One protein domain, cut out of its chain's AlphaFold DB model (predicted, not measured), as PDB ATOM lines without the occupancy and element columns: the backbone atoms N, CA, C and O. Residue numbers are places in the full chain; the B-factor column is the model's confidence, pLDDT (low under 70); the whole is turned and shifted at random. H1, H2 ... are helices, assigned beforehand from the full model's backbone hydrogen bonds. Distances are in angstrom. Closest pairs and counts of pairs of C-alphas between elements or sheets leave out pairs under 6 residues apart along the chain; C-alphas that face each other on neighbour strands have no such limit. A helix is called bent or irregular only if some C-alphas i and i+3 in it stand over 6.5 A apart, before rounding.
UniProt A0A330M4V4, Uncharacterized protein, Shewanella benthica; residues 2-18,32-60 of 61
ATOM      1  N   ALA A   2      35.104   8.775 -41.268       78.81
ATOM      2  CA  ALA A   2      36.098   9.494 -40.445       78.81
ATOM      3  C   ALA A   2      37.489   9.670 -41.103       78.81
ATOM      4  O   ALA A   2      38.063  10.749 -41.055       78.81
ATOM      5  N   LYS A   3      38.000   8.651 -41.818       89.38
ATOM      6  CA  LYS A   3      39.291   8.731 -42.535       89.38
ATOM      7  C   LYS A   3      39.337   9.811 -43.626       89.38
ATOM      8  O   LYS A   3      40.385  10.401 -43.845       89.38
ATOM      9  N   ILE A   4      38.229  10.046 -44.332       89.44
ATOM     10  CA  ILE A   4      38.165  11.065 -45.393       89.44
ATOM     11  C   ILE A   4      38.112  12.452 -44.758       89.44
ATOM     12  O   ILE A   4      38.859  13.330 -45.167       89.44
ATOM     13  N   LEU A   5      37.289  12.617 -43.722       88.19
ATOM     14  CA  LEU A   5      37.132  13.891 -43.025       88.19
ATOM     15  C   LEU A   5      38.427  14.340 -42.342       88.19
ATOM     16  O   LEU A   5      38.807  15.496 -42.485       88.19
ATOM     17  N   ASN A   6      39.167  13.411 -41.730       88.69
ATOM     18  CA  ASN A   6      40.486  13.702 -41.162       88.69
ATOM     19  C   ASN A   6      41.496  14.146 -42.229       88.69
ATOM     20  O   ASN A   6      42.267  15.065 -41.990       88.69
ATOM     21  N   ARG A   7      41.492  13.527 -43.420       90.12
ATOM     22  CA  ARG A   7      42.376  13.943 -44.527       90.12
ATOM     23  C   ARG A   7      42.037  15.329 -45.067       90.12
ATOM     24  O   ARG A   7      42.920  16.003 -45.577       90.12
ATOM     25  N   LEU A   8      40.762  15.701 -45.013       86.88
ATOM     26  CA  LEU A   8      40.277  17.005 -45.452       86.88
ATOM     27  C   LEU A   8      40.355  18.064 -44.348       86.88
ATOM     28  O   LEU A   8      40.084  19.221 -44.636       86.88
ATOM     29  N   ASN A   9      40.709  17.680 -43.116       87.94
ATOM     30  CA  ASN A   9      40.680  18.547 -41.942       87.94
ATOM     31  C   ASN A   9      39.289  19.176 -41.690       87.94
ATOM     32  O   ASN A   9      39.171  20.339 -41.324       87.94
ATOM     33  N   ILE A  10      38.210  18.411 -41.917       88.88
ATOM     34  CA  ILE A  10      36.825  18.890 -41.759       88.88
ATOM     35  C   ILE A  10      36.164  18.186 -40.566       88.88
ATOM     36  O   ILE A  10      35.998  16.962 -40.605       88.88
ATOM     37  N   PRO A  11      35.701  18.922 -39.536       90.19
ATOM     38  CA  PRO A  11      34.917  18.347 -38.446       90.19
ATOM     39  C   PRO A  11      33.643  17.652 -38.945       90.19
ATOM     40  O   PRO A  11      32.975  18.121 -39.869       90.19
ATOM     41  N   GLN A  12      33.248  16.549 -38.304       90.88
ATOM     42  CA  GLN A  12      32.062  15.787 -38.722       90.88
ATOM     43  C   GLN A  12      30.772  16.623 -38.688       90.88
ATOM     44  O   GLN A  12      29.923  16.477 -39.565       90.88
ATOM     45  N   GLU A  13      30.628  17.522 -37.714       90.44
ATOM     46  CA  GLU A  13      29.480  18.435 -37.632       90.44
ATOM     47  C   GLU A  13      29.417  19.404 -38.823       90.44
ATOM     48  O   GLU A  13      28.348  19.618 -39.403       90.44
ATOM     49  N   ASN A  14      30.575  19.919 -39.246       92.44
ATOM     50  CA  ASN A  14      30.688  20.790 -40.407       92.44
ATOM     51  C   ASN A  14      30.345  20.004 -41.668       92.44
ATOM     52  O   ASN A  14      29.580  20.489 -42.495       92.44
ATOM     53  N   TRP A  15      30.820  18.761 -41.781       92.25
ATOM     54  CA  TRP A  15      30.492  17.882 -42.904       92.25
ATOM     55  C   TRP A  15      28.986  17.633 -43.056       92.25
ATOM     56  O   TRP A  15      28.460  17.676 -44.172       92.25
ATOM     57  N   ILE A  16      28.268  17.414 -41.950       94.31
ATOM     58  CA  ILE A  16      26.809  17.237 -41.991       94.31
ATOM     59  C   ILE A  16      26.151  18.490 -42.577       94.31
ATOM     60  O   ILE A  16      25.392  18.377 -43.534       94.31
ATOM     61  N   LYS A  17      26.493  19.685 -42.085       93.25
ATOM     62  CA  LYS A  17      25.949  20.945 -42.622       93.25
ATOM     63  C   LYS A  17      26.330  21.195 -44.078       93.25
ATOM     64  O   LYS A  17      25.485  21.598 -44.872       93.25
ATOM     65  N   LEU A  18      27.582  20.935 -44.447       93.38
ATOM     66  CA  LEU A  18      28.059  21.070 -45.823       93.38
ATOM     67  C   LEU A  18      27.247  20.201 -46.783       93.38
ATOM     68  O   LEU A  18      26.913  20.657 -47.869       93.38
ATOM     69  N   ASN A  32      39.673  27.244 -50.646       86.25
ATOM     70  CA  ASN A  32      40.614  27.859 -49.716       86.25
ATOM     71  C   ASN A  32      40.782  29.362 -50.020       86.25
ATOM     72  O   ASN A  32      40.459  29.852 -51.108       86.25
ATOM     73  N   THR A  33      41.302  30.105 -49.045       83.94
ATOM     74  CA  THR A  33      41.411  31.565 -49.134       83.94
ATOM     75  C   THR A  33      42.327  32.044 -50.266       83.94
ATOM     76  O   THR A  33      42.034  33.083 -50.862       83.94
ATOM     77  N   GLN A  34      43.403  31.317 -50.590       86.69
ATOM     78  CA  GLN A  34      44.314  31.682 -51.685       86.69
ATOM     79  C   GLN A  34      43.618  31.553 -53.041       86.69
ATOM     80  O   GLN A  34      43.568  32.527 -53.789       86.69
ATOM     81  N   GLU A  35      42.971  30.420 -53.304       88.62
ATOM     82  CA  GLU A  35      42.260  30.172 -54.564       88.62
ATOM     83  C   GLU A  35      41.078  31.126 -54.754       88.62
ATOM     84  O   GLU A  35      40.858  31.651 -55.843       88.62
ATOM     85  N   LEU A  36      40.340  31.436 -53.683       89.81
ATOM     86  CA  LEU A  36      39.278  32.445 -53.740       89.81
ATOM     87  C   LEU A  36      39.813  33.848 -54.039       89.81
ATOM     88  O   LEU A  36      39.104  34.658 -54.639       89.81
ATOM     89  N   THR A  37      41.034  34.147 -53.598       88.81
ATOM     90  CA  THR A  37      41.687  35.431 -53.871       88.81
ATOM     91  C   THR A  37      42.093  35.501 -55.337       88.81
ATOM     92  O   THR A  37      41.629  36.409 -56.022       88.81
ATOM     93  N   ALA A  38      42.797  34.483 -55.842       91.19
ATOM     94  CA  ALA A  38      43.152  34.369 -57.256       91.19
ATOM     95  C   ALA A  38      41.915  34.420 -58.171       91.19
ATOM     96  O   ALA A  38      41.890  35.151 -59.160       91.19
ATOM     97  N   TYR A  39      40.839  33.716 -57.806       91.06
ATOM     98  CA  TYR A  39      39.565  33.755 -58.524       91.06
ATOM     99  C   TYR A  39      38.955  35.165 -58.568       91.06
ATOM    100  O   TYR A  39      38.454  35.601 -59.605       91.06
ATOM    101  N   CYS A  40      38.966  35.891 -57.446       90.88
ATOM    102  CA  CYS A  40      38.407  37.242 -57.401       90.88
ATOM    103  C   CYS A  40      39.264  38.245 -58.176       90.88
ATOM    104  O   CYS A  40      38.697  39.103 -58.847       90.88
ATOM    105  N   GLU A  41      40.590  38.120 -58.115       91.88
ATOM    106  CA  GLU A  41      41.527  38.932 -58.896       91.88
ATOM    107  C   GLU A  41      41.340  38.704 -60.399       91.88
ATOM    108  O   GLU A  41      41.178  39.669 -61.141       91.88
ATOM    109  N   HIS A  42      41.249  37.442 -60.836       93.31
ATOM    110  CA  HIS A  42      41.021  37.087 -62.240       93.31
ATOM    111  C   HIS A  42      39.710  37.656 -62.803       93.31
ATOM    112  O   HIS A  42      39.637  38.007 -63.976       93.31
ATOM    113  N   LEU A  43      38.671  37.761 -61.971       92.75
ATOM    114  CA  LEU A  43      37.370  38.312 -62.362       92.75
ATOM    115  C   LEU A  43      37.216  39.810 -62.071       92.75
ATOM    116  O   LEU A  43      36.094  40.319 -62.129       92.75
ATOM    117  N   GLU A  44      38.294  40.497 -61.682       90.56
ATOM    118  CA  GLU A  44      38.294  41.920 -61.312       90.56
ATOM    119  C   GLU A  44      37.263  42.265 -60.212       90.56
ATOM    120  O   GLU A  44      36.716  43.370 -60.119       90.56
ATOM    121  N   ARG A  45      36.976  41.303 -59.326       86.94
ATOM    122  CA  ARG A  45      36.010  41.448 -58.231       86.94
ATOM    123  C   ARG A  45      36.706  41.891 -56.952       86.94
ATOM    124  O   ARG A  45      37.430  41.130 -56.322       86.94
ATOM    125  N   LYS A  46      36.350  43.078 -56.457       79.06
ATOM    126  CA  LYS A  46      36.882  43.608 -55.185       79.06
ATOM    127  C   LYS A  46      36.480  42.805 -53.938       79.06
ATOM    128  O   LYS A  46      37.170  42.879 -52.927       79.06
ATOM    129  N   ARG A  47      35.354  42.071 -53.957       81.31
ATOM    130  CA  ARG A  47      34.825  41.359 -52.775       81.31
ATOM    131  C   ARG A  47      34.862  39.841 -52.954       81.31
ATOM    132  O   ARG A  47      34.179  39.305 -53.825       81.31
ATOM    133  N   ARG A  48      35.551  39.158 -52.033       81.00
ATOM    134  CA  ARG A  48      35.580  37.690 -51.896       81.00
ATOM    135  C   ARG A  48      34.292  37.177 -51.244       81.00
ATOM    136  O   ARG A  48      34.243  36.895 -50.047       81.00
ATOM    137  N   GLN A  49      33.208  37.144 -52.019       81.00
ATOM    138  CA  GLN A  49      31.913  36.630 -51.557       81.00
ATOM    139  C   GLN A  49      32.069  35.199 -51.041       81.00
ATOM    140  O   GLN A  49      32.656  34.367 -51.720       81.00
ATOM    141  N   GLY A  50      31.531  34.909 -49.858       85.12
ATOM    142  CA  GLY A  50      31.564  33.557 -49.297       85.12
ATOM    143  C   GLY A  50      32.876  33.156 -48.615       85.12
ATOM    144  O   GLY A  50      32.902  32.084 -48.018       85.12
ATOM    145  N   ALA A  51      33.919  34.001 -48.597       87.69
ATOM    146  CA  ALA A  51      35.197  33.678 -47.944       87.69
ATOM    147  C   ALA A  51      35.047  33.370 -46.444       87.69
ATOM    148  O   ALA A  51      35.614  32.401 -45.952       87.69
ATOM    149  N   ALA A  52      34.213  34.137 -45.731       88.75
ATOM    150  CA  ALA A  52      33.923  33.892 -44.318       88.75
ATOM    151  C   ALA A  52      33.267  32.519 -44.084       88.75
ATOM    152  O   ALA A  52      33.607  31.821 -43.133       88.75
ATOM    153  N   ASN A  53      32.360  32.103 -44.977       91.69
ATOM    154  CA  ASN A  53      31.747  30.778 -44.906       91.69
ATOM    155  C   ASN A  53      32.752  29.681 -45.272       91.69
ATOM    156  O   ASN A  53      32.738  28.627 -44.652       91.69
ATOM    157  N   CYS A  54      33.649  29.923 -46.229       90.75
ATOM    158  CA  CYS A  54      34.691  28.956 -46.571       90.75
ATOM    159  C   CYS A  54      35.620  28.713 -45.382       90.75
ATOM    160  O   CYS A  54      35.799  27.568 -44.986       90.75
ATOM    161  N   HIS A  55      36.106  29.775 -44.738       88.38
ATOM    162  CA  HIS A  55      36.941  29.647 -43.545       88.38
ATOM    163  C   HIS A  55      36.205  28.920 -42.402       88.38
ATOM    164  O   HIS A  55      36.707  27.956 -41.830       88.38
ATOM    165  N   ARG A  56      34.950  29.299 -42.133       89.94
ATOM    166  CA  ARG A  56      34.140  28.708 -41.056       89.94
ATOM    167  C   ARG A  56      33.765  27.233 -41.255       89.94
ATOM    168  O   ARG A  56      33.497  26.543 -40.278       89.94
ATOM    169  N   TRP A  57      33.628  26.766 -42.494       90.94
ATOM    170  CA  TRP A  57      33.101  25.420 -42.757       90.94
ATOM    171  C   TRP A  57      34.139  24.456 -43.336       90.94
ATOM    172  O   TRP A  57      33.948  23.248 -43.210       90.94
ATOM    173  N   LEU A  58      35.222  24.962 -43.935       86.19
ATOM    174  CA  LEU A  58      36.256  24.154 -44.598       86.19
ATOM    175  C   LEU A  58      37.628  24.225 -43.919       86.19
ATOM    176  O   LEU A  58      38.419  23.314 -44.112       86.19
ATOM    177  N   ASP A  59      37.907  25.280 -43.153       73.81
ATOM    178  CA  ASP A  59      39.245  25.603 -42.619       73.81
ATOM    179  C   ASP A  59      39.294  25.519 -41.079       73.81
ATOM    180  O   ASP A  59      40.182  26.054 -40.431       73.81
ATOM    181  N   SER A  60      38.268  24.923 -40.461       58.66
ATOM    182  CA  SER A  60      38.028  24.992 -39.010       58.66
ATOM    183  C   SER A  60      38.606  23.819 -38.222       58.66
ATOM    184  O   SER A  60      37.910  23.250 -37.378       58.66
TER     185      SER A  60
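What this domain is: This is residues 2 to 18 and 32 to 60 of the 61 residues of an uncharacterized protein of Shewanella benthica (UniProt A0A330M4V4). Four short helices are strung out along a rod, with H1 and H2, joined at an angle by residues 9 to 11, at one end and a loose helical hairpin, H3 and H4, making the rest of the length. The hairpin is staggered: H3 and H4 meet near the first residue of each, residues 43 to 50 fold back from the far end of H3, and H4 runs on from there to H2 and joins the two halves. The contacts make a single row, in which H1 touches H2, H2 touches H4 and H4 touches H3. The printed part has 46 residues, with four named helices in the order H1, H2, H3, H4 and no named strand, and its class is all helix. The whole is loose, with a radius of gyration of the C-alphas of 12.7 A, and the C-alphas span 39 by 17 by 12 A.

Where its parts are: The printed part begins with H1, residues 2 to 8, whose first C-alpha, that of Ala 2, is at (36.098, 9.494, -40.445). H1 measures 9.9 A from first to last C-alpha. H2 follows as residues 12 to 18, 9.7 A long, and its last C-alpha, that of Leu 18, is at (28.059, 21.070, -45.823). After the cut, H3 covers residues 33 to 42; with 10 residues and 14.2 A it is the longest helix. Its first C-alpha, that of Thr 33, is at (41.411, 31.565, -49.134). H4, residues 51 to 58, is 10.2 A long and ends with C-alpha 58 at (36.256, 24.154, -44.598). No helix is bent or irregular.

How they stand to each other: H1 and H2 only just touch, with 3 pairs of C-alphas within 8 A, and they touch only at the corner by their link. Their closest C-alphas are those of Leu 5 and Gln 12, 6.9 A apart. Their lines stand at a steep tilt of 64 degrees, and they run the same way. H2 touches H4, with the C-alphas of Asn 14 and Trp 57 the closest at 5.7 A. H2 and H4 stand at a steep tilt of 45 degrees and run opposite ways, with their centres 12.2 A apart. H4 also touches H3, and the closest C-alphas there are those of Thr 33 and Ala 51, 6.7 A apart. H3 and H4 form a helical hairpin; they run opposite ways at a tilt of 37 degrees, only just steep, and their centres are 14.0 A apart. H1 and H3 are apart, and so are H2 and H3. H1 and H4 are only just apart, with their closest C-alphas at 8.2 A. In H1, H2, H3 and H4 every O i to N i+4 pair is within hydrogen-bond range.

The domain as a whole: The two C-alphas farthest apart are those of Ala 2 and Glu 44, at 38.6 A. The first and last printed C-alphas, those of Ala 2 and Ser 60, are 15.7 A apart. Residues 19 to 31 are cut out and not printed, and C-alphas 18 and 32 stand 14.8 A apart across the cut. Of the links that are printed whole, that from H1 to H2, with 3 residues, is tight, and that from H3 to H4, with 8 residues, is short; neither is long. The link from H2 to H3 is the one across the cut. The mean pLDDT of the printed part is 87.7, and one printed residue, Ser 60, is under 70.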